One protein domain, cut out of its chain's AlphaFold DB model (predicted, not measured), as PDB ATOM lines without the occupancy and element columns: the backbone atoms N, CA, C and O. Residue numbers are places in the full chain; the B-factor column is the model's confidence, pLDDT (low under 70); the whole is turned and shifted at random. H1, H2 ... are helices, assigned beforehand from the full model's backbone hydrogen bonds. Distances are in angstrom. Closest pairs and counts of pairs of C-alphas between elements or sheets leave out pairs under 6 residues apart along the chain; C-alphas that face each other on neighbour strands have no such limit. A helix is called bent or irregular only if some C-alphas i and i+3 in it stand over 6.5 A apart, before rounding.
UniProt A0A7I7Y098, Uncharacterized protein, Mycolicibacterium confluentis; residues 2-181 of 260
ATOM      1  N   ASP A   2     167.447 177.528 168.342       76.25
ATOM      2  CA  ASP A   2     166.000 177.302 168.199       76.25
ATOM      3  C   ASP A   2     165.582 176.840 166.793       76.25
ATOM      4  O   ASP A   2     164.889 175.842 166.676       76.25
ATOM      5  N   ARG A   3     166.106 177.448 165.716       81.44
ATOM      6  CA  ARG A   3     165.842 176.980 164.337       81.44
ATOM      7  C   ARG A   3     166.347 175.563 164.046       81.44
ATOM      8  O   ARG A   3     165.695 174.832 163.317       81.44
ATOM      9  N   ILE A   4     167.498 175.177 164.603       83.38
ATOM     10  CA  ILE A   4     168.075 173.834 164.413       83.38
ATOM     11  C   ILE A   4     167.226 172.805 165.161       83.38
ATOM     12  O   ILE A   4     166.948 171.733 164.637       83.38
ATOM     13  N   LEU A   5     166.796 173.147 166.377       85.62
ATOM     14  CA  LEU A   5     165.954 172.287 167.200       85.62
ATOM     15  C   LEU A   5     164.539 172.165 166.643       85.62
ATOM     16  O   LEU A   5     163.988 171.072 166.686       85.62
ATOM     17  N   GLN A   6     163.985 173.243 166.086       85.44
ATOM     18  CA  GLN A   6     162.714 173.210 165.372       85.44
ATOM     19  C   GLN A   6     162.826 172.336 164.121       85.44
ATOM     20  O   GLN A   6     162.066 171.394 163.968       85.44
ATOM     21  N   TRP A   7     163.855 172.546 163.294       89.06
ATOM     22  CA  TRP A   7     164.107 171.708 162.117       89.06
ATOM     23  C   TRP A   7     164.272 170.222 162.474       89.06
ATOM     24  O   TRP A   7     163.717 169.349 161.807       89.06
ATOM     25  N   ALA A   8     165.022 169.924 163.538       87.44
ATOM     26  CA  ALA A   8     165.221 168.557 164.002       87.44
ATOM     27  C   ALA A   8     163.918 167.948 164.533       87.44
ATOM     28  O   ALA A   8     163.689 166.755 164.347       87.44
ATOM     29  N   TRP A   9     163.066 168.750 165.171       87.94
ATOM     30  CA  TRP A   9     161.741 168.318 165.591       87.94
ATOM     31  C   TRP A   9     160.881 168.001 164.373       87.94
ATOM     32  O   TRP A   9     160.490 166.852 164.209       87.94
ATOM     33  N   ASP A  10     160.694 168.960 163.469       87.38
ATOM     34  CA  ASP A  10     159.822 168.836 162.299       87.38
ATOM     35  C   ASP A  10     160.208 167.646 161.404       87.38
ATOM     36  O   ASP A  10     159.344 166.963 160.857       87.38
ATOM     37  N   ARG A  11     161.510 167.352 161.269       87.31
ATOM     38  CA  ARG A  11     162.005 166.267 160.406       87.31
ATOM     39  C   ARG A  11     162.161 164.918 161.112       87.31
ATOM     40  O   ARG A  11     162.110 163.881 160.452       87.31
ATOM     41  N   HIS A  12     162.394 164.912 162.423       86.62
ATOM     42  CA  HIS A  12     162.821 163.718 163.156       86.62
ATOM     43  C   HIS A  12     162.081 163.502 164.484       86.62
ATOM     44  O   HIS A  12     162.675 162.959 165.414       86.62
ATOM     45  N   GLN A  13     160.789 163.840 164.583       82.94
ATOM     46  CA  GLN A  13     159.975 163.691 165.808       82.94
ATOM     47  C   GLN A  13     160.184 162.342 166.529       82.94
ATOM     48  O   GLN A  13     160.524 162.305 167.713       82.94
ATOM     49  N   ALA A  14     160.106 161.223 165.797       83.81
ATOM     50  CA  ALA A  14     160.232 159.873 166.359       83.81
ATOM     51  C   ALA A  14     161.618 159.554 166.964       83.81
ATOM     52  O   ALA A  14     161.745 158.651 167.797       83.81
ATOM     53  N   VAL A  15     162.669 160.271 166.558       87.25
ATOM     54  CA  VAL A  15     164.051 160.091 167.044       87.25
ATOM     55  C   VAL A  15     164.651 161.388 167.587       87.25
ATOM     56  O   VAL A  15     165.860 161.479 167.784       87.25
ATOM     57  N   TYR A  16     163.816 162.376 167.905       90.38
ATOM     58  CA  TYR A  16     164.258 163.718 168.273       90.38
ATOM     59  C   TYR A  16     165.174 163.731 169.502       90.38
ATOM     60  O   TYR A  16     166.188 164.424 169.526       90.38
ATOM     61  N   SER A  17     164.886 162.885 170.493       91.31
ATOM     62  CA  SER A  17     165.747 162.718 171.674       91.31
ATOM     63  C   SER A  17     167.161 162.225 171.335       91.31
ATOM     64  O   SER A  17     168.121 162.626 171.988       91.31
ATOM     65  N   TRP A  18     167.314 161.412 170.286       92.81
ATOM     66  CA  TRP A  18     168.621 160.978 169.783       92.81
ATOM     67  C   TRP A  18     169.330 162.088 169.005       92.81
ATOM     68  O   TRP A  18     170.534 162.270 169.173       92.81
ATOM     69  N   ALA A  19     168.593 162.872 168.214       92.19
ATOM     70  CA  ALA A  19     169.146 164.055 167.554       92.19
ATOM     71  C   ALA A  19     169.662 165.073 168.586       92.19
ATOM     72  O   ALA A  19     170.767 165.595 168.445       92.19
ATOM     73  N   TRP A  20     168.917 165.288 169.673       90.81
ATOM     74  CA  TRP A  20     169.361 166.127 170.784       90.81
ATOM     75  C   TRP A  20     170.614 165.573 171.475       90.81
ATOM     76  O   TRP A  20     171.525 166.336 171.792       90.81
ATOM     77  N   MET A  21     170.715 164.248 171.639       93.75
ATOM     78  CA  MET A  21     171.931 163.609 172.155       93.75
ATOM     79  C   MET A  21     173.147 163.861 171.270       93.75
ATOM     80  O   MET A  21     174.215 164.181 171.791       93.75
ATOM     81  N   ALA A  22     172.987 163.785 169.948       92.88
ATOM     82  CA  ALA A  22     174.061 164.097 169.012       92.88
ATOM     83  C   ALA A  22     174.499 165.568 169.115       92.88
ATOM     84  O   ALA A  22     175.694 165.850 169.170       92.88
ATOM     85  N   VAL A  23     173.551 166.507 169.215       90.75
ATOM     86  CA  VAL A  23     173.862 167.935 169.405       90.75
ATOM     87  C   VAL A  23     174.611 168.167 170.719       90.75
ATOM     88  O   VAL A  23     175.627 168.861 170.725       90.75
ATOM     89  N   ALA A  24     174.159 167.560 171.820       91.81
ATOM     90  CA  ALA A  24     174.823 167.669 173.119       91.81
ATOM     91  C   ALA A  24     176.242 167.078 173.096       91.81
ATOM     92  O   ALA A  24     177.162 167.684 173.641       91.81
ATOM     93  N   PHE A  25     176.433 165.940 172.421       94.62
ATOM     94  CA  PHE A  25     177.746 165.330 172.223       94.62
ATOM     95  C   PHE A  25     178.694 166.274 171.471       94.62
ATOM     96  O   PHE A  25     179.785 166.566 171.957       94.62
ATOM     97  N   VAL A  26     178.262 166.806 170.324       94.12
ATOM     98  CA  VAL A  26     179.076 167.716 169.498       94.12
ATOM     99  C   VAL A  26     179.401 169.011 170.242       94.12
ATOM    100  O   VAL A  26     180.513 169.516 170.125       94.12
ATOM    101  N   ALA A  27     178.466 169.537 171.037       91.25
ATOM    102  CA  ALA A  27     178.686 170.749 171.821       91.25
ATOM    103  C   ALA A  27     179.664 170.538 172.992       91.25
ATOM    104  O   ALA A  27     180.464 171.423 173.288       91.25
ATOM    105  N   ALA A  28     179.616 169.380 173.659       93.69
ATOM    106  CA  ALA A  28     180.453 169.089 174.823       93.69
ATOM    107  C   ALA A  28     181.859 168.585 174.452       93.69
ATOM    108  O   ALA A  28     182.815 168.839 175.188       93.69
ATOM    109  N   LEU A  29     182.007 167.898 173.315       96.38
ATOM    110  CA  LEU A  29     183.262 167.263 172.911       96.38
ATOM    111  C   LEU A  29     184.469 168.224 172.883       96.38
ATOM    112  O   LEU A  29     185.493 167.866 173.465       96.38
ATOM    113  N   PRO A  30     184.392 169.442 172.306       96.75
ATOM    114  CA  PRO A  30     185.529 170.365 172.280       96.75
ATOM    115  C   PRO A  30     186.019 170.762 173.675       96.75
ATOM    116  O   PRO A  30     187.220 170.894 173.886       96.75
ATOM    117  N   ILE A  31     185.103 170.904 174.638       95.25
ATOM    118  CA  ILE A  31     185.431 171.272 176.021       95.25
ATOM    119  C   ILE A  31     186.224 170.138 176.680       95.25
ATOM    120  O   ILE A  31     187.272 170.367 177.278       95.25
ATOM    121  N   TYR A  32     185.757 168.898 176.532       97.06
ATOM    122  CA  TYR A  32     186.403 167.729 177.132       97.06
ATOM    123  C   TYR A  32     187.736 167.399 176.445       97.06
ATOM    124  O   TYR A  32     188.685 166.999 177.120       97.06
ATOM    125  N   LEU A  33     187.838 167.611 175.129       98.00
ATOM    126  CA  LEU A  33     189.101 167.502 174.396       98.00
ATOM    127  C   LEU A  33     190.105 168.558 174.852       98.00
ATOM    128  O   LEU A  33     191.243 168.205 175.143       98.00
ATOM    129  N   PHE A  34     189.684 169.820 174.976       97.25
ATOM    130  CA  PHE A  34     190.531 170.894 175.492       97.25
ATOM    131  C   PHE A  34     191.092 170.543 176.873       97.25
ATOM    132  O   PHE A  34     192.304 170.573 177.067       97.25
ATOM    133  N   LEU A  35     190.227 170.131 177.806       96.81
ATOM    134  CA  LEU A  35     190.640 169.740 179.153       96.81
ATOM    135  C   LEU A  35     191.594 168.534 179.137       96.81
ATOM    136  O   LEU A  35     192.593 168.528 179.850       96.81
ATOM    137  N   SER A  36     191.331 167.533 178.298       97.31
ATOM    138  CA  SER A  36     192.191 166.348 178.188       97.31
ATOM    139  C   SER A  36     193.565 166.690 177.609       97.31
ATOM    140  O   SER A  36     194.591 166.256 178.126       97.31
ATOM    141  N   PHE A  37     193.603 167.500 176.552       97.12
ATOM    142  CA  PHE A  37     194.847 167.931 175.918       97.12
ATOM    143  C   PHE A  37     195.645 168.873 176.805       97.12
ATOM    144  O   PHE A  37     196.868 168.799 176.794       97.12
ATOM    145  N   ALA A  38     194.975 169.687 177.621       94.62
ATOM    146  CA  ALA A  38     195.630 170.495 178.634       94.62
ATOM    147  C   ALA A  38     196.429 169.634 179.615       94.62
ATOM    148  O   ALA A  38     197.602 169.908 179.837       94.62
ATOM    149  N   VAL A  39     195.845 168.549 180.138       95.06
ATOM    150  CA  VAL A  39     196.573 167.620 181.021       95.06
ATOM    151  C   VAL A  39     197.772 166.998 180.307       95.06
ATOM    152  O   VAL A  39     198.878 167.019 180.840       95.06
ATOM    153  N   VAL A  40     197.575 166.477 179.092       95.25
ATOM    154  CA  VAL A  40     198.658 165.848 178.314       95.25
ATOM    155  C   VAL A  40     199.797 166.836 178.047       95.25
ATOM    156  O   VAL A  40     200.961 166.470 178.202       95.25
ATOM    157  N   ALA A  41     199.469 168.078 177.685       93.12
ATOM    158  CA  ALA A  41     200.437 169.133 177.416       93.12
ATOM    159  C   ALA A  41     201.184 169.569 178.684       93.12
ATOM    160  O   ALA A  41     202.411 169.607 178.677       93.12
ATOM    161  N   SER A  42     200.471 169.841 179.783       90.50
ATOM    162  CA  SER A  42     201.081 170.242 181.057       90.50
ATOM    163  C   SER A  42     202.015 169.169 181.620       90.50
ATOM    164  O   SER A  42     203.064 169.484 182.178       90.50
ATOM    165  N   GLU A  43     201.678 167.894 181.429       91.75
ATOM    166  CA  GLU A  43     202.508 166.766 181.864       91.75
ATOM    167  C   GLU A  43     203.551 166.329 180.826       91.75
ATOM    168  O   GLU A  43     204.215 165.313 181.016       91.75
ATOM    169  N   HIS A  44     203.720 167.083 179.731       89.38
ATOM    170  CA  HIS A  44     204.692 166.802 178.667       89.38
ATOM    171  C   HIS A  44     204.584 165.372 178.094       89.38
ATOM    172  O   HIS A  44     205.565 164.773 177.643       89.38
ATOM    173  N   SER A  45     203.371 164.813 178.097       90.94
ATOM    174  CA  SER A  45     203.076 163.476 177.591       90.94
ATOM    175  C   SER A  45     202.760 163.505 176.090       90.94
ATOM    176  O   SER A  45     202.345 164.516 175.526       90.94
ATOM    177  N   ARG A  46     202.937 162.364 175.415       90.94
ATOM    178  CA  ARG A  46     202.578 162.179 173.994       90.94
ATOM    179  C   ARG A  46     201.189 161.557 173.796       90.94
ATOM    180  O   ARG A  46     200.763 161.364 172.661       90.94
ATOM    181  N   GLY A  47     200.476 161.251 174.881       92.94
ATOM    182  CA  GLY A  47     199.223 160.481 174.897       92.94
ATOM    183  C   GLY A  47     197.964 161.195 174.382       92.94
ATOM    184  O   GLY A  47     196.882 160.947 174.908       92.94
ATOM    185  N   TYR A  48     198.061 162.068 173.372       95.50
ATOM    186  CA  TYR A  48     196.916 162.829 172.846       95.50
ATOM    187  C   TYR A  48     195.811 161.932 172.272       95.50
ATOM    188  O   TYR A  48     194.632 162.204 172.475       95.50
ATOM    189  N   SER A  49     196.167 160.839 171.594       96.44
ATOM    190  CA  SER A  49     195.193 159.896 171.027       96.44
ATOM    191  C   SER A  49     194.390 159.177 172.114       96.44
ATOM    192  O   SER A  49     193.162 159.144 172.053       96.44
ATOM    193  N   SER A  50     195.064 158.657 173.143       96.00
ATOM    194  CA  SER A  50     194.423 158.009 174.293       96.00
ATOM    195  C   SER A  50     193.542 158.984 175.073       96.00
ATOM    196  O   SER A  50     192.428 158.635 175.458       96.00
ATOM    197  N   ALA A  51     194.003 160.225 175.246       97.25
ATOM    198  CA  ALA A  51     193.239 161.283 175.894       97.25
ATOM    199  C   ALA A  51     191.983 161.667 175.088       97.25
ATOM    200  O   ALA A  51     190.898 161.778 175.656       97.25
ATOM    201  N   ALA A  52     192.097 161.788 173.760       97.81
ATOM    202  CA  ALA A  52     190.960 162.051 172.880       97.81
ATOM    203  C   ALA A  52     189.927 160.917 172.914       97.81
ATOM    204  O   ALA A  52     188.722 161.170 172.961       97.81
ATOM    205  N   PHE A  53     190.391 159.666 172.927       98.00
ATOM    206  CA  PHE A  53     189.521 158.499 173.025       98.00
ATOM    207  C   PHE A  53     188.765 158.462 174.361       98.00
ATOM    208  O   PHE A  53     187.543 158.301 174.370       98.00
ATOM    209  N   ALA A  54     189.463 158.694 175.479       97.81
ATOM    210  CA  ALA A  54     188.843 158.794 176.798       97.81
ATOM    211  C   ALA A  54     187.798 159.922 176.852       97.81
ATOM    212  O   ALA A  54     186.681 159.705 177.325       97.81
ATOM    213  N   ALA A  55     188.117 161.098 176.298       98.06
ATOM    214  CA  ALA A  55     187.181 162.214 176.197       98.06
ATOM    215  C   ALA A  55     185.929 161.840 175.392       98.06
ATOM    216  O   ALA A  55     184.816 162.093 175.846       98.06
ATOM    217  N   GLY A  56     186.090 161.184 174.239       98.00
ATOM    218  CA  GLY A  56     184.972 160.729 173.412       98.00
ATOM    219  C   GLY A  56     184.029 159.780 174.155       98.00
ATOM    220  O   GLY A  56     182.814 159.978 174.128       98.00
ATOM    221  N   ILE A  57     184.577 158.795 174.878       98.06
ATOM    222  CA  ILE A  57     183.781 157.857 175.687       98.06
ATOM    223  C   ILE A  57     183.026 158.592 176.794       98.06
ATOM    224  O   ILE A  57     181.819 158.396 176.951       98.06
ATOM    225  N   VAL A  58     183.716 159.446 177.557       97.81
ATOM    226  CA  VAL A  58     183.093 160.168 178.672       97.81
ATOM    227  C   VAL A  58     181.993 161.094 178.165       97.81
ATOM    228  O   VAL A  58     180.902 161.089 178.725       97.81
ATOM    229  N   VAL A  59     182.222 161.843 177.082       97.56
ATOM    230  CA  VAL A  59     181.212 162.748 176.514       97.56
ATOM    231  C   VAL A  59     180.001 161.973 176.004       97.56
ATOM    232  O   VAL A  59     178.871 162.399 176.235       97.56
ATOM    233  N   LEU A  60     180.207 160.817 175.365       97.62
ATOM    234  CA  LEU A  60     179.111 159.951 174.928       97.62
ATOM    235  C   LEU A  60     178.275 159.463 176.117       97.62
ATOM    236  O   LEU A  60     177.046 159.563 176.094       97.62
ATOM    237  N   MET A  61     178.939 158.989 177.174       97.12
ATOM    238  CA  MET A  61     178.287 158.537 178.402       97.12
ATOM    239  C   MET A  61     177.525 159.678 179.087       97.12
ATOM    240  O   MET A  61     176.359 159.517 179.443       97.12
ATOM    241  N   VAL A  62     178.156 160.847 179.235       95.50
ATOM    242  CA  VAL A  62     177.547 162.044 179.823       95.50
ATOM    243  C   VAL A  62     176.323 162.463 179.012       95.50
ATOM    244  O   VAL A  62     175.251 162.618 179.592       95.50
ATOM    245  N   ALA A  63     176.433 162.583 177.687       95.44
ATOM    246  CA  ALA A  63     175.316 162.966 176.822       95.44
ATOM    247  C   ALA A  63     174.137 161.987 176.948       95.44
ATOM    248  O   ALA A  63     172.990 162.416 177.094       95.44
ATOM    249  N   TYR A  64     174.418 160.681 176.969       95.31
ATOM    250  CA  TYR A  64     173.394 159.656 177.147       95.31
ATOM    251  C   TYR A  64     172.707 159.754 178.514       95.31
ATOM    252  O   TYR A  64     171.482 159.826 178.575       95.31
ATOM    253  N   VAL A  65     173.466 159.814 179.614       95.19
ATOM    254  CA  VAL A  65     172.915 159.870 180.982       95.19
ATOM    255  C   VAL A  65     172.159 161.178 181.231       95.19
ATOM    256  O   VAL A  65     171.134 161.191 181.914       95.19
ATOM    257  N   VAL A  66     172.633 162.289 180.666       93.12
ATOM    258  CA  VAL A  66     171.970 163.592 180.773       93.12
ATOM    259  C   VAL A  66     170.611 163.566 180.085       93.12
ATOM    260  O   VAL A  66     169.660 164.111 180.641       93.12
ATOM    261  N   ILE A  67     170.490 162.944 178.913       91.94
ATOM    262  CA  ILE A  67     169.285 163.047 178.079       91.94
ATOM    263  C   ILE A  67     168.322 161.878 178.306       91.94
ATOM    264  O   ILE A  67     167.112 162.099 178.346       91.94
ATOM    265  N   LEU A  68     168.845 160.667 178.509       91.56
ATOM    266  CA  LEU A  68     168.107 159.399 178.540       91.56
ATOM    267  C   LEU A  68     167.171 159.261 177.326       91.56
ATOM    268  O   LEU A  68     165.942 159.261 177.475       91.56
ATOM    269  N   PRO A  69     167.730 159.203 176.102       88.81
ATOM    270  CA  PRO A  69     166.925 159.207 174.892       88.81
ATOM    271  C   PRO A  69     165.963 158.015 174.856       88.81
ATOM    272  O   PRO A  69     166.328 156.879 175.150       88.81
ATOM    273  N   GLY A  70     164.708 158.284 174.488       85.12
ATOM    274  CA  GLY A  70     163.652 157.268 174.422       85.12
ATOM    275  C   GLY A  70     163.075 156.817 175.769       85.12
ATOM    276  O   GLY A  70     162.318 155.851 175.784       85.12
ATOM    277  N   GLN A  71     163.388 157.494 176.878       87.44
ATOM    278  CA  GLN A  71     162.811 157.220 178.199       87.44
ATOM    279  C   GLN A  71     161.942 158.383 178.707       87.44
ATOM    280  O   GLN A  71     162.120 159.532 178.305       87.44
ATOM    281  N   GLY A  72     161.013 158.090 179.626       87.56
ATOM    282  CA  GLY A  72     160.129 159.094 180.239       87.56
ATOM    283  C   GLY A  72     159.355 159.900 179.193       87.56
ATOM    284  O   GLY A  72     158.819 159.315 178.254       87.56
ATOM    285  N   VAL A  73     159.386 161.232 179.309       88.62
ATOM    286  CA  VAL A  73     158.718 162.156 178.373       88.62
ATOM    287  C   VAL A  73     159.123 161.912 176.913       88.62
ATOM    288  O   VAL A  73     158.302 162.014 176.010       88.62
ATOM    289  N   TRP A  74     160.370 161.499 176.650       89.25
ATOM    290  CA  TRP A  74     160.833 161.217 175.288       89.25
ATOM    291  C   TRP A  74     160.182 159.982 174.668       89.25
ATOM    292  O   TRP A  74     160.127 159.872 173.442       89.25
ATOM    293  N   ARG A  75     159.726 159.039 175.498       88.50
ATOM    294  CA  ARG A  75     158.952 157.882 175.050       88.50
ATOM    295  C   ARG A  75     157.520 158.297 174.734       88.50
ATOM    296  O   ARG A  75     157.066 157.995 173.637       88.50
ATOM    297  N   SER A  76     156.883 159.059 175.625       87.31
ATOM    298  CA  SER A  76     155.531 159.600 175.428       87.31
ATOM    299  C   SER A  76     155.443 160.415 174.129       87.31
ATOM    300  O   SER A  76     154.567 160.190 173.301       87.31
ATOM    301  N   LEU A  77     156.429 161.286 173.876       87.25
ATOM    302  CA  LEU A  77     156.512 162.080 172.641       87.25
ATOM    303  C   LEU A  77     156.740 161.231 171.387       87.25
ATOM    304  O   LEU A  77     156.210 161.534 170.321       87.25
ATOM    305  N   ARG A  78     157.520 160.151 171.504       87.81
ATOM    306  CA  ARG A  78     157.717 159.205 170.402       87.81
ATOM    307  C   ARG A  78     156.419 158.465 170.081       87.81
ATOM    308  O   ARG A  78     156.120 158.281 168.907       87.81
ATOM    309  N   GLU A  79     155.677 158.021 171.089       86.69
ATOM    310  CA  GLU A  79     154.382 157.347 170.921       86.69
ATOM    311  C   GLU A  79     153.351 158.298 170.292       86.69
ATOM    312  O   GLU A  79     152.718 157.939 169.300       86.69
ATOM    313  N   TRP A  80     153.286 159.550 170.749       85.81
ATOM    314  CA  TRP A  80     152.467 160.590 170.122       85.81
ATOM    315  C   TRP A  80     152.827 160.836 168.654       85.81
ATOM    316  O   TRP A  80     151.946 160.836 167.799       85.81
ATOM    317  N   SER A  81     154.121 160.930 168.323       83.44
ATOM    318  CA  SER A  81     154.564 161.097 166.927       83.44
ATOM    319  C   SER A  81     154.181 159.926 166.010       83.44
ATOM    320  O   SER A  81     154.205 160.058 164.791       83.44
ATOM    321  N   LYS A  82     153.823 158.766 166.580       86.19
ATOM    322  CA  LYS A  82     153.320 157.595 165.848       86.19
ATOM    323  C   LYS A  82     151.792 157.583 165.703       86.19
ATOM    324  O   LYS A  82     151.254 156.610 165.183       86.19
ATOM    325  N   GLY A  83     151.101 158.631 166.156       82.25
ATOM    326  CA  GLY A  83     149.643 158.750 166.106       82.25
ATOM    327  C   GLY A  83     148.916 158.112 167.291       82.25
ATOM    328  O   GLY A  83     147.704 157.923 167.222       82.25
ATOM    329  N   CYS A  84     149.618 157.761 168.376       83.38
ATOM    330  CA  CYS A  84     148.953 157.301 169.592       83.38
ATOM    331  C   CYS A  84     148.218 158.465 170.271       83.38
ATOM    332  O   CYS A  84     148.765 159.562 170.407       83.38
ATOM    333  N   VAL A  85     146.994 158.204 170.736       80.62
ATOM    334  CA  VAL A  85     146.232 159.152 171.557       80.62
ATOM    335  C   VAL A  85     146.945 159.298 172.900       80.62
ATOM    336  O   VAL A  85     147.115 158.315 173.620       80.62
ATOM    337  N   ILE A  86     147.376 160.516 173.215       82.69
ATOM    338  CA  ILE A  86     147.996 160.873 174.494       82.69
ATOM    339  C   ILE A  86     147.179 161.971 175.170       82.69
ATOM    340  O   ILE A  86     146.523 162.767 174.498       82.69
ATOM    341  N   ASP A  87     147.261 162.042 176.494       85.31
ATOM    342  CA  ASP A  87     146.805 163.213 177.232       85.31
ATOM    343  C   ASP A  87     147.825 164.347 177.047       85.31
ATOM    344  O   ASP A  87     148.901 164.364 177.653       85.31
ATOM    345  N   THR A  88     147.499 165.287 176.161       80.94
ATOM    346  CA  THR A  88     148.352 166.431 175.821       80.94
ATOM    347  C   THR A  88     148.680 167.291 177.043       80.94
ATOM    348  O   THR A  88     149.813 167.760 177.163       80.94
ATOM    349  N   ALA A  89     147.734 167.474 177.971       81.19
ATOM    350  CA  ALA A  89     147.944 168.284 179.168       81.19
ATOM    351  C   ALA A  89     148.931 167.600 180.124       81.19
ATOM    352  O   ALA A  89     149.877 168.233 180.605       81.19
ATOM    353  N   GLN A  90     148.776 166.289 180.321       84.31
ATOM    354  CA  GLN A  90     149.703 165.491 181.120       84.31
ATOM    355  C   GLN A  90     151.118 165.496 180.520       84.31
ATOM    356  O   GLN A  90     152.095 165.750 181.226       84.31
ATOM    357  N   VAL A  91     151.249 165.261 179.210       86.69
ATOM    358  CA  VAL A  91     152.560 165.249 178.536       86.69
ATOM    359  C   VAL A  91     153.212 166.630 178.577       86.69
ATOM    360  O   VAL A  91     154.426 166.738 178.771       86.69
ATOM    361  N   LEU A  92     152.428 167.702 178.469       86.12
ATOM    362  CA  LEU A  92     152.931 169.061 178.620       86.12
ATOM    363  C   LEU A  92     153.515 169.285 180.022       86.12
ATOM    364  O   LEU A  92     154.646 169.763 180.133       86.12
ATOM    365  N   GLU A  93     152.835 168.858 181.087       85.12
ATOM    366  CA  GLU A  93     153.372 168.911 182.454       85.12
ATOM    367  C   GLU A  93     154.650 168.064 182.627       85.12
ATOM    368  O   GLU A  93     155.625 168.505 183.258       85.12
ATOM    369  N   GLU A  94     154.704 166.879 182.011       88.56
ATOM    370  CA  GLU A  94     155.895 166.023 182.009       88.56
ATOM    371  C   GLU A  94     157.117 166.732 181.412       88.56
ATOM    372  O   GLU A  94     158.224 166.570 181.935       88.56
ATOM    373  N   THR A  95     156.946 167.571 180.381       89.31
ATOM    374  CA  THR A  95     158.064 168.340 179.798       89.31
ATOM    375  C   THR A  95     158.663 169.338 180.793       89.31
ATOM    376  O   THR A  95     159.880 169.524 180.823       89.31
ATOM    377  N   TYR A  96     157.852 169.980 181.641       86.88
ATOM    378  CA  TYR A  96     158.341 170.899 182.680       86.88
ATOM    379  C   TYR A  96     159.029 170.142 183.816       86.88
ATOM    380  O   TYR A  96     160.063 170.565 184.343       86.88
ATOM    381  N   THR A  97     158.478 168.994 184.202       88.25
ATOM    382  CA  THR A  97     159.081 168.126 185.217       88.25
ATOM    383  C   THR A  97     160.405 167.531 184.735       88.25
ATOM    384  O   THR A  97     161.370 167.489 185.503       88.25
ATOM    385  N   TYR A  98     160.502 167.166 183.455       90.19
ATOM    386  CA  TYR A  98     161.750 166.757 182.817       90.19
ATOM    387  C   TYR A  98     162.807 167.870 182.864       90.19
ATOM    388  O   TYR A  98     163.907 167.618 183.360       90.19
ATOM    389  N   SER A  99     162.479 169.100 182.441       89.38
ATOM    390  CA  SER A  99     163.418 170.236 182.480       89.38
ATOM    391  C   SER A  99     163.945 170.511 183.893       89.38
ATOM    392  O   SER A  99     165.127 170.790 184.075       89.38
ATOM    393  N   ARG A 100     163.113 170.352 184.928       87.38
ATOM    394  CA  ARG A 100     163.556 170.505 186.325       87.38
ATOM    395  C   ARG A 100     164.505 169.391 186.769       87.38
ATOM    396  O   ARG A 100     165.530 169.665 187.390       87.38
ATOM    397  N   ARG A 101     164.193 168.136 186.436       90.12
ATOM    398  CA  ARG A 101     165.026 166.977 186.805       90.12
ATOM    399  C   ARG A 101     166.358 166.959 186.062       90.12
ATOM    400  O   ARG A 101     167.380 166.605 186.652       90.12
ATOM    401  N   VAL A 102     166.366 167.352 184.785       91.88
ATOM    402  CA  VAL A 102     167.582 167.309 183.969       91.88
ATOM    403  C   VAL A 102     168.632 168.299 184.460       91.88
ATOM    404  O   VAL A 102     169.809 167.987 184.352       91.88
ATOM    405  N   ILE A 103     168.255 169.425 185.077       90.56
ATOM    406  CA  ILE A 103     169.211 170.376 185.673       90.56
ATOM    407  C   ILE A 103     170.077 169.687 186.736       90.56
ATOM    408  O   ILE A 103     171.301 169.686 186.623       90.56
ATOM    409  N   GLY A 104     169.454 169.054 187.737       91.00
ATOM    410  CA  GLY A 104     170.186 168.382 188.817       91.00
ATOM    411  C   GLY A 104     170.990 167.182 188.318       91.00
ATOM    412  O   GLY A 104     172.173 167.051 188.632       91.00
ATOM    413  N   ARG A 105     170.371 166.345 187.473       93.75
ATOM    414  CA  ARG A 105     171.039 165.190 186.857       93.75
ATOM    415  C   ARG A 105     172.258 165.616 186.046       93.75
ATOM    416  O   ARG A 105     173.329 165.054 186.217       93.75
ATOM    417  N   SER A 106     172.100 166.610 185.177       94.00
ATOM    418  CA  SER A 106     173.183 167.056 184.301       94.00
ATOM    419  C   SER A 106     174.342 167.664 185.068       94.00
ATOM    420  O   SER A 106     175.485 167.357 184.745       94.00
ATOM    421  N   LEU A 107     174.062 168.433 186.123       94.69
ATOM    422  CA  LEU A 107     175.101 168.969 186.991       94.69
ATOM    423  C   LEU A 107     175.935 167.849 187.624       94.69
ATOM    424  O   LEU A 107     177.155 167.865 187.502       94.69
ATOM    425  N   ALA A 108     175.288 166.854 188.234       95.81
ATOM    426  CA  ALA A 108     175.992 165.728 188.846       95.81
ATOM    427  C   ALA A 108     176.810 164.935 187.812       95.81
ATOM    428  O   ALA A 108     178.002 164.705 188.007       95.81
ATOM    429  N   THR A 109     176.190 164.569 186.687       96.00
ATOM    430  CA  THR A 109     176.834 163.764 185.644       96.00
ATOM    431  C   THR A 109     178.031 164.476 185.016       96.00
ATOM    432  O   THR A 109     179.055 163.840 184.786       96.00
ATOM    433  N   ILE A 110     177.937 165.782 184.749       96.19
ATOM    434  CA  ILE A 110     179.020 166.543 184.111       96.19
ATOM    435  C   ILE A 110     180.170 166.797 185.082       96.19
ATOM    436  O   ILE A 110     181.323 166.621 184.701       96.19
ATOM    437  N   VAL A 111     179.881 167.160 186.335       97.38
ATOM    438  CA  VAL A 111     180.922 167.376 187.353       97.38
ATOM    439  C   VAL A 111     181.705 166.087 187.596       97.38
ATOM    440  O   VAL A 111     182.931 166.086 187.507       97.38
ATOM    441  N   VAL A 112     181.002 164.975 187.833       97.88
ATOM    442  CA  VAL A 112     181.639 163.670 188.057       97.88
ATOM    443  C   VAL A 112     182.350 163.186 186.793       97.88
ATOM    444  O   VAL A 112     183.490 162.736 186.872       97.88
ATOM    445  N   GLY A 113     181.719 163.313 185.623       97.75
ATOM    446  CA  GLY A 113     182.297 162.898 184.346       97.75
ATOM    447  C   GLY A 113     183.595 163.634 184.015       97.75
ATOM    448  O   GLY A 113     184.582 162.995 183.662       97.75
ATOM    449  N   ALA A 114     183.631 164.958 184.183       97.88
ATOM    450  CA  ALA A 114     184.827 165.760 183.941       97.88
ATOM    451  C   ALA A 114     185.944 165.472 184.960       97.88
ATOM    452  O   ALA A 114     187.111 165.371 184.577       97.88
ATOM    453  N   GLY A 115     185.603 165.284 186.239       98.06
ATOM    454  CA  GLY A 115     186.573 164.896 187.267       98.06
ATOM    455  C   GLY A 115     187.197 163.525 187.002       98.06
ATOM    456  O   GLY A 115     188.420 163.386 187.014       98.06
ATOM    457  N   LEU A 116     186.372 162.523 186.685       98.06
ATOM    458  CA  LEU A 116     186.848 161.189 186.315       98.06
ATOM    459  C   LEU A 116     187.680 161.214 185.032       98.06
ATOM    460  O   LEU A 116     188.708 160.545 184.973       98.06
ATOM    461  N   LEU A 117     187.282 162.005 184.030       98.38
ATOM    462  CA  LEU A 117     188.064 162.162 182.807       98.38
ATOM    463  C   LEU A 117     189.470 162.670 183.119       98.38
ATOM    464  O   LEU A 117     190.437 162.052 182.682       98.38
ATOM    465  N   LEU A 118     189.605 163.767 183.871       98.06
ATOM    466  CA  LEU A 118     190.931 164.321 184.148       98.06
ATOM    467  C   LEU A 118     191.773 163.415 185.040       98.06
ATOM    468  O   LEU A 118     192.980 163.330 184.830       98.06
ATOM    469  N   LEU A 119     191.152 162.683 185.966       97.81
ATOM    470  CA  LEU A 119     191.831 161.629 186.714       97.81
ATOM    471  C   LEU A 119     192.398 160.557 185.773       97.81
ATOM    472  O   LEU A 119     193.578 160.216 185.864       97.81
ATOM    473  N   VAL A 120     191.580 160.049 184.845       97.75
ATOM    474  CA  VAL A 120     191.994 159.020 183.883       97.75
ATOM    475  C   VAL A 120     193.090 159.551 182.962       97.75
ATOM    476  O   VAL A 120     194.125 158.907 182.818       97.75
ATOM    477  N   VAL A 121     192.927 160.740 182.384       97.81
ATOM    478  CA  VAL A 121     193.925 161.330 181.478       97.81
ATOM    479  C   VAL A 121     195.244 161.602 182.203       97.81
ATOM    480  O   VAL A 121     196.302 161.303 181.656       97.81
ATOM    481  N   ALA A 122     195.205 162.087 183.446       96.00
ATOM    482  CA  ALA A 122     196.411 162.274 184.248       96.00
ATOM    483  C   ALA A 122     197.111 160.938 184.542       96.00
ATOM    484  O   ALA A 122     198.335 160.852 184.443       96.00
ATOM    485  N   SER A 123     196.351 159.877 184.829       96.50
ATOM    486  CA  SER A 123     196.925 158.541 185.023       96.50
ATOM    487  C   SER A 123     197.571 157.994 183.741       96.50
ATOM    488  O   SER A 123     198.677 157.463 183.788       96.50
ATOM    489  N   LEU A 124     196.946 158.214 182.577       95.31
ATOM    490  CA  LEU A 124     197.506 157.875 181.262       95.31
ATOM    491  C   LEU A 124     198.754 158.706 180.929       95.31
ATOM    492  O   LEU A 124     199.621 158.244 180.191       95.31
ATOM    493  N   ALA A 125     198.867 159.912 181.485       94.44
ATOM    494  CA  ALA A 125     200.062 160.745 181.406       94.44
ATOM    495  C   ALA A 125     201.155 160.348 182.423       94.44
ATOM    496  O   ALA A 125     202.166 161.037 182.522       94.44
ATOM    497  N   GLY A 126     200.977 159.247 183.164       93.00
ATOM    498  CA  GLY A 126     201.963 158.711 184.107       93.00
ATOM    499  C   GLY A 126     201.918 159.333 185.505       93.00
ATOM    500  O   GLY A 126     202.803 159.067 186.318       93.00
ATOM    501  N   GLN A 127     200.907 160.149 185.811       93.81
ATOM    502  CA  GLN A 127     200.779 160.775 187.127       93.81
ATOM    503  C   GLN A 127     200.214 159.804 188.169       93.81
ATOM    504  O   GLN A 127     199.407 158.925 187.868       93.81
ATOM    505  N   SER A 128     200.612 159.994 189.427       92.56
ATOM    506  CA  SER A 128     200.149 159.200 190.571       92.56
ATOM    507  C   SER A 128     200.007 160.054 191.839       92.56
ATOM    508  O   SER A 128     200.368 161.234 191.864       92.56
ATOM    509  N   GLY A 129     199.431 159.476 192.899       91.19
ATOM    510  CA  GLY A 129     199.308 160.123 194.207       91.19
ATOM    511  C   GLY A 129     198.405 161.364 194.215       91.19
ATOM    512  O   GLY A 129     197.348 161.391 193.584       91.19
ATOM    513  N   SER A 130     198.820 162.407 194.941       91.88
ATOM    514  CA  SER A 130     198.045 163.646 195.135       91.88
ATOM    515  C   SER A 130     197.761 164.401 193.835       91.88
ATOM    516  O   SER A 130     196.736 165.071 193.715       91.88
ATOM    517  N   ARG A 131     198.620 164.251 192.822       91.56
ATOM    518  CA  ARG A 131     198.468 164.931 191.532       91.56
ATOM    519  C   ARG A 131     197.219 164.471 190.776       91.56
ATOM    520  O   ARG A 131     196.543 165.303 190.177       91.56
ATOM    521  N   LEU A 132     196.841 163.193 190.897       94.69
ATOM    522  CA  LEU A 132     195.575 162.678 190.355       94.69
ATOM    523  C   LEU A 132     194.363 163.343 191.012       94.69
ATOM    524  O   LEU A 132     193.406 163.694 190.325       94.69
ATOM    525  N   VAL A 133     194.418 163.561 192.329       95.25
ATOM    526  CA  VAL A 133     193.344 164.230 193.077       95.25
ATOM    527  C   VAL A 133     193.211 165.689 192.641       95.25
ATOM    528  O   VAL A 133     192.095 166.168 192.446       95.25
ATOM    529  N   HIS A 134     194.329 166.387 192.419       95.00
ATOM    530  CA  HIS A 134     194.307 167.764 191.915       95.00
ATOM    531  C   HIS A 134     193.672 167.853 190.522       95.00
ATOM    532  O   HIS A 134     192.842 168.731 190.292       95.00
ATOM    533  N   TYR A 135     194.003 166.929 189.615       96.56
ATOM    534  CA  TYR A 135     193.383 166.867 188.290       96.56
ATOM    535  C   TYR A 135     191.902 166.505 188.344       96.56
ATOM    536  O   TYR A 135     191.100 167.127 187.650       96.56
ATOM    537  N   ALA A 136     191.515 165.560 189.201       97.31
ATOM    538  CA  ALA A 136     190.112 165.225 189.407       97.31
ATOM    539  C   ALA A 136     189.311 166.441 189.892       97.31
ATOM    540  O   ALA A 136     188.250 166.748 189.351       97.31
ATOM    541  N   LEU A 137     189.844 167.185 190.867       97.06
ATOM    542  CA  LEU A 137     189.207 168.396 191.374       97.06
ATOM    543  C   LEU A 137     189.136 169.492 190.300       97.06
ATOM    544  O   LEU A 137     188.086 170.112 190.134       97.06
ATOM    545  N   ALA A 138     190.214 169.694 189.540       96.62
ATOM    546  CA  ALA A 138     190.237 170.629 188.418       96.62
ATOM    547  C   ALA A 138     189.169 170.271 187.371       96.62
ATOM    548  O   ALA A 138     188.458 171.151 186.890       96.62
ATOM    549  N   GLY A 139     188.989 168.978 187.088       97.44
ATOM    550  CA  GLY A 139     187.946 168.472 186.200       97.44
ATOM    551  C   GLY A 139     186.545 168.750 186.740       97.44
ATOM    552  O   GLY A 139     185.705 169.269 186.010       97.44
ATOM    553  N   CYS A 140     186.303 168.499 188.030       97.88
ATOM    554  CA  CYS A 140     185.033 168.825 188.683       97.88
ATOM    555  C   CYS A 140     184.701 170.323 188.590       97.88
ATOM    556  O   CYS A 140     183.574 170.682 188.249       97.88
ATOM    557  N   VAL A 141     185.676 171.198 188.859       96.56
ATOM    558  CA  VAL A 141     185.504 172.660 188.786       96.56
ATOM    559  C   VAL A 141     185.242 173.112 187.351       96.56
ATOM    560  O   VAL A 141     184.315 173.887 187.116       96.56
ATOM    561  N   ALA A 142     186.001 172.594 186.385       94.94
ATOM    562  CA  ALA A 142     185.804 172.899 184.973       94.94
ATOM    563  C   ALA A 142     184.429 172.427 184.474       94.94
ATOM    564  O   ALA A 142     183.728 173.172 183.789       94.94
ATOM    565  N   GLY A 143     184.005 171.217 184.853       95.25
ATOM    566  CA  GLY A 143     182.682 170.679 184.534       95.25
ATOM    567  C   GLY A 143     181.556 171.509 185.151       95.25
ATOM    568  O   GLY A 143     180.593 171.848 184.468       95.25
ATOM    569  N   PHE A 144     181.699 171.907 186.416       95.62
ATOM    570  CA  PHE A 144     180.741 172.775 187.101       95.62
ATOM    571  C   PHE A 144     180.606 174.132 186.400       95.62
ATOM    572  O   PHE A 144     179.502 174.532 186.028       95.62
ATOM    573  N   ALA A 145     181.728 174.825 186.186       93.62
ATOM    574  CA  ALA A 145     181.741 176.150 185.580       93.62
ATOM    575  C   ALA A 145     181.216 176.109 184.138       93.62
ATOM    576  O   ALA A 145     180.307 176.861 183.803       93.62
ATOM    577  N   SER A 146     181.705 175.187 183.304       92.62
ATOM    578  CA  SER A 146     181.268 175.087 181.906       92.62
ATOM    579  C   SER A 146     179.783 174.747 181.778       92.62
ATOM    580  O   SER A 146     179.081 175.344 180.960       92.62
ATOM    581  N   HIS A 147     179.265 173.842 182.615       94.06
ATOM    582  CA  HIS A 147     177.858 173.455 182.558       94.06
ATOM    583  C   HIS A 147     176.922 174.594 182.956       94.06
ATOM    584  O   HIS A 147     175.906 174.827 182.301       94.06
ATOM    585  N   LEU A 148     177.275 175.356 183.993       92.56
ATOM    586  CA  LEU A 148     176.450 176.469 184.461       92.56
ATOM    587  C   LEU A 148     176.266 177.585 183.424       92.56
ATOM    588  O   LEU A 148     175.267 178.302 183.488       92.56
ATOM    589  N   VAL A 149     177.163 177.698 182.437       91.19
ATOM    590  CA  VAL A 149     176.990 178.626 181.308       91.19
ATOM    591  C   VAL A 149     175.721 178.296 180.517       91.19
ATOM    592  O   VAL A 149     174.975 179.204 180.148       91.19
ATOM    593  N   GLY A 150     175.461 177.008 180.269       86.50
ATOM    594  CA  GLY A 150     174.441 176.537 179.327       86.50
ATOM    595  C   GLY A 150     173.326 175.678 179.923       86.50
ATOM    596  O   GLY A 150     172.437 175.266 179.179       86.50
ATOM    597  N   VAL A 151     173.329 175.401 181.230       88.31
ATOM    598  CA  VAL A 151     172.406 174.444 181.872       88.31
ATOM    599  C   VAL A 151     170.927 174.769 181.641       88.31
ATOM    600  O   VAL A 151     170.130 173.865 181.395       88.31
ATOM    601  N   HIS A 152     170.555 176.053 181.644       86.69
ATOM    602  CA  HIS A 152     169.187 176.479 181.344       86.69
ATOM    603  C   HIS A 152     168.801 176.130 179.905       86.69
ATOM    604  O   HIS A 152     167.763 175.523 179.655       86.69
ATOM    605  N   THR A 153     169.672 176.469 178.958       86.44
ATOM    606  CA  THR A 153     169.480 176.183 177.538       86.44
ATOM    607  C   THR A 153     169.392 174.682 177.285       86.44
ATOM    608  O   THR A 153     168.514 174.241 176.553       86.44
ATOM    609  N   LEU A 154     170.239 173.885 177.939       86.38
ATOM    610  CA  LEU A 154     170.209 172.427 177.841       86.38
ATOM    611  C   LEU A 154     168.880 171.834 178.341       86.38
ATOM    612  O   LEU A 154     168.400 170.848 177.782       86.38
ATOM    613  N   ALA A 155     168.286 172.428 179.377       87.31
ATOM    614  CA  ALA A 155     167.027 171.970 179.955       87.31
ATOM    615  C   ALA A 155     165.782 172.433 179.179       87.31
ATOM    616  O   ALA A 155     164.808 171.684 179.095       87.31
ATOM    617  N   GLU A 156     165.793 173.652 178.636       88.12
ATOM    618  CA  GLU A 156     164.601 174.293 178.062       88.12
ATOM    619  C   GLU A 156     164.564 174.279 176.532       88.12
ATOM    620  O   GLU A 156     163.504 174.058 175.948       88.12
ATOM    621  N   ALA A 157     165.700 174.492 175.862       88.69
ATOM    622  CA  ALA A 157     165.740 174.611 174.406       88.69
ATOM    623  C   ALA A 157     165.151 173.395 173.667       88.69
ATOM    624  O   ALA A 157     164.343 173.615 172.765       88.69
ATOM    625  N   PRO A 158     165.458 172.132 174.034       89.75
ATOM    626  CA  PRO A 158     164.893 170.986 173.323       89.75
ATOM    627  C   PRO A 158     163.405 170.758 173.634       89.75
ATOM    628  O   PRO A 158     162.729 170.052 172.897       89.75
ATOM    629  N   MET A 159     162.867 171.351 174.705       90.31
ATOM    630  CA  MET A 159     161.438 171.257 175.027       90.31
ATOM    631  C   MET A 159     160.604 172.309 174.288       90.31
ATOM    632  O   MET A 159     159.401 172.126 174.144       90.31
ATOM    633  N   ARG A 160     161.202 173.408 173.807       87.69
ATOM    634  CA  ARG A 160     160.456 174.504 173.163       87.69
ATOM    635  C   ARG A 160     159.642 174.063 171.933       87.69
ATOM    636  O   ARG A 160     158.440 174.310 171.958       87.69
ATOM    637  N   PRO A 161     160.216 173.385 170.916       87.50
ATOM    638  CA  PRO A 161     159.448 172.934 169.746       87.50
ATOM    639  C   PRO A 161     158.298 171.998 170.125       87.50
ATOM    640  O   PRO A 161     157.200 172.083 169.585       87.50
ATOM    641  N   VAL A 162     158.553 171.138 171.115       88.00
ATOM    642  CA  VAL A 162     157.582 170.181 171.642       88.00
ATOM    643  C   VAL A 162     156.403 170.901 172.289       88.00
ATOM    644  O   VAL A 162     155.256 170.612 171.978       88.00
ATOM    645  N   ARG A 163     156.679 171.852 173.186       88.06
ATOM    646  CA  ARG A 163     155.637 172.578 173.918       88.06
ATOM    647  C   ARG A 163     154.792 173.455 173.006       88.06
ATOM    648  O   ARG A 163     153.605 173.553 173.261       88.06
ATOM    649  N   ILE A 164     155.373 174.044 171.958       84.88
ATOM    650  CA  ILE A 164     154.608 174.779 170.936       84.88
ATOM    651  C   ILE A 164     153.603 173.833 170.268       84.88
ATOM    652  O   ILE A 164     152.410 174.109 170.275       84.88
ATOM    653  N   ALA A 165     154.067 172.670 169.802       85.00
ATOM    654  CA  ALA A 165     153.205 171.696 169.136       85.00
ATOM    655  C   ALA A 165     152.110 171.111 170.052       85.00
ATOM    656  O   ALA A 165     151.026 170.788 169.579       85.00
ATOM    657  N   LEU A 166     152.386 170.962 171.353       82.38
ATOM    658  CA  LEU A 166     151.395 170.510 172.336       82.38
ATOM    659  C   LEU A 166     150.419 171.630 172.734       82.38
ATOM    660  O   LEU A 166     149.243 171.355 172.940       82.38
ATOM    661  N   ALA A 167     150.889 172.876 172.846       78.94
ATOM    662  CA  ALA A 167     150.070 174.014 173.258       78.94
ATOM    663  C   ALA A 167     149.036 174.404 172.197       78.94
ATOM    664  O   ALA A 167     147.912 174.729 172.565       78.94
ATOM    665  N   ASP A 168     149.364 174.277 170.904       73.44
ATOM    666  CA  ASP A 168     148.408 174.468 169.798       73.44
ATOM    667  C   ASP A 168     147.197 173.511 169.881       73.44
ATOM    668  O   ASP A 168     146.176 173.730 169.232       73.44
ATOM    669  N   LEU A 169     147.296 172.451 170.690       68.19
ATOM    670  CA  LEU A 169     146.258 171.443 170.900       68.19
ATOM    671  C   LEU A 169     145.512 171.609 172.239       68.19
ATOM    672  O   LEU A 169     144.687 170.760 172.577       68.19
ATOM    673  N   THR A 170     145.796 172.658 173.022       64.38
ATOM    674  CA  THR A 170     145.203 172.876 174.353       64.38
ATOM    675  C   THR A 170     144.801 174.335 174.583       64.38
ATOM    676  O   THR A 170     145.622 175.228 174.419       64.38
ATOM    677  N   ASP A 171     143.603 174.586 175.119       64.38
ATOM    678  CA  ASP A 171     143.135 175.937 175.510       64.38
ATOM    679  C   ASP A 171     143.844 176.520 176.762       64.38
ATOM    680  O   ASP A 171     143.435 177.535 177.318       64.38
ATOM    681  N   HIS A 172     144.897 175.869 177.271       58.44
ATOM    682  CA  HIS A 172     145.477 176.132 178.597       58.44
ATOM    683  C   HIS A 172     146.823 176.871 178.529       58.44
ATOM    684  O   HIS A 172     147.813 176.430 179.112       58.44
ATOM    685  N   GLY A 173     146.871 178.018 177.847       57.66
ATOM    686  CA  GLY A 173     148.073 178.866 177.800       57.66
ATOM    687  C   GLY A 173     148.436 179.497 179.155       57.66
ATOM    688  O   GLY A 173     149.610 179.536 179.532       57.66
ATOM    689  N   ASP A 174     147.429 179.922 179.926       55.06
ATOM    690  CA  ASP A 174     147.615 180.685 181.175       55.06
ATOM    691  C   ASP A 174     147.890 179.813 182.413       55.06
ATOM    692  O   ASP A 174     148.415 180.299 183.418       55.06
ATOM    693  N   ALA A 175     147.590 178.513 182.343       58.50
ATOM    694  CA  ALA A 175     147.824 177.559 183.430       58.50
ATOM    695  C   ALA A 175     149.251 176.976 183.432       58.50
ATOM    696  O   ALA A 175     149.597 176.172 184.305       58.50
ATOM    697  N   LEU A 176     150.098 177.357 182.467       60.09
ATOM    698  CA  LEU A 176     151.410 176.740 182.303       60.09
ATOM    699  C   LEU A 176     152.367 177.100 183.453       60.09
ATOM    700  O   LEU A 176     152.514 178.274 183.815       60.09
ATOM    701  N   PRO A 177     153.085 176.111 184.021       62.00
ATOM    702  CA  PRO A 177     154.052 176.358 185.078       62.00
ATOM    703  C   PRO A 177     155.117 177.372 184.646       62.00
ATOM    704  O   PRO A 177     155.822 177.186 183.652       62.00
ATOM    705  N   ARG A 178     155.291 178.442 185.432       62.44
ATOM    706  CA  ARG A 178     156.344 179.434 185.170       62.44
ATOM    707  C   ARG A 178     157.739 178.807 185.322       62.44
ATOM    708  O   ARG A 178     157.960 178.055 186.281       62.44
ATOM    709  N   PRO A 179     158.708 179.162 184.459       58.78
ATOM    710  CA  PRO A 179     160.087 178.718 184.610       58.78
ATOM    711  C   PRO A 179     160.665 179.211 185.947       58.78
ATOM    712  O   PRO A 179     160.568 180.390 186.297       58.78
ATOM    713  N   ARG A 180     161.251 178.287 186.716       62.47
ATOM    714  CA  ARG A 180     161.947 178.548 187.986       62.47
ATOM    715  C   ARG A 180     163.337 177.912 187.921       62.47
ATOM    716  O   ARG A 180     163.403 176.739 187.552       62.47
ATOM    717  N   PRO A 181     164.427 178.599 188.322       70.81
ATOM    718  CA  PRO A 181     164.558 180.008 188.739       70.81
ATOM    719  C   PRO A 181     164.214 181.043 187.653       70.81
ATOM    720  O   PRO A 181     164.034 180.694 186.489       70.81
TER     721      PRO A 181
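AT A GLANCE: This is residues 2 to 181 of the 260 residues of an uncharacterized protein of Mycolicibacterium confluentis (UniProt A0A7I7Y098). An elongated up-and-down bundle of four long helical parts, H1b, H2, H4 and H5a, each running against the one before it, with H4 along most of the length. At one end H3 and H5b pack on H4, and H1a packs on H5b. The printed part has 180 residues with five named helices, H1 to H5, and no named strand: all helix. It is only just compact, close to loose, with a radius of gyration of the C-alphas of 19.0 A and spans of 62 by 31 by 24 A.

HOW THE PARTS SIT: By hydrogen bonds H1, residues 2 to 42, was assigned as one helix but is bent, C-alphas 11 and 14 being 8.9 A apart; its arms are H1a, residues 2 to 11, and H1b, residues 14 to 42, irregular with C-alphas 14 and 17 8.2 A apart. H1b and H2, residues 48 to 67, form a hairpin, closest C-alphas Tyr 32 and Ala 55, 5.6 A. H3, residues 73 to 81, touches H1b's residues 14 to 17 alone, closest C-alphas Ala 14 and Arg 78, 4.8 A. H4, residues 88 to 124, touches H2 at a shallow tilt of 21 degrees, closest C-alphas Val 66 and Ser 106, 5.1 A. H5, residues 130 to 167, likewise assigned as one helix, is bent, C-alphas 149 and 152 being 8.1 A apart; its arms are H5a, residues 130 to 149, and H5b, residues 152 to 167, irregular with C-alphas 155 and 158 7.0 A apart. H4, with residues 107 to 123 alone, forms a hairpin with H5a, closest C-alphas Gly 115 and Gly 139, 4.0 A. H5b touches H1a with residues 157 to 162 alone, closest C-alphas Gln 6 and Pro 161, 5.5 A. Every O i to N i+4 pair is within hydrogen-bond range in H1a, H2 and H3; H1b has 22 of 25, H4 30 of 33, H5a 15 of 16, H5b 8 of 12.

IN THESE COORDINATES: H1a begins at C-alpha 2 (166.000, 177.302, 168.199); H5b ends at C-alpha 167 (150.070, 174.014, 173.258). H1b is 44.6 A long, H4 50.2 A.

THE WHOLE: The farthest C-alphas, His 44 and Asp 171, are 62.3 A apart. The printed part has no cut, and no link is long. Residues 169 to 180 are under 70 in pLDDT.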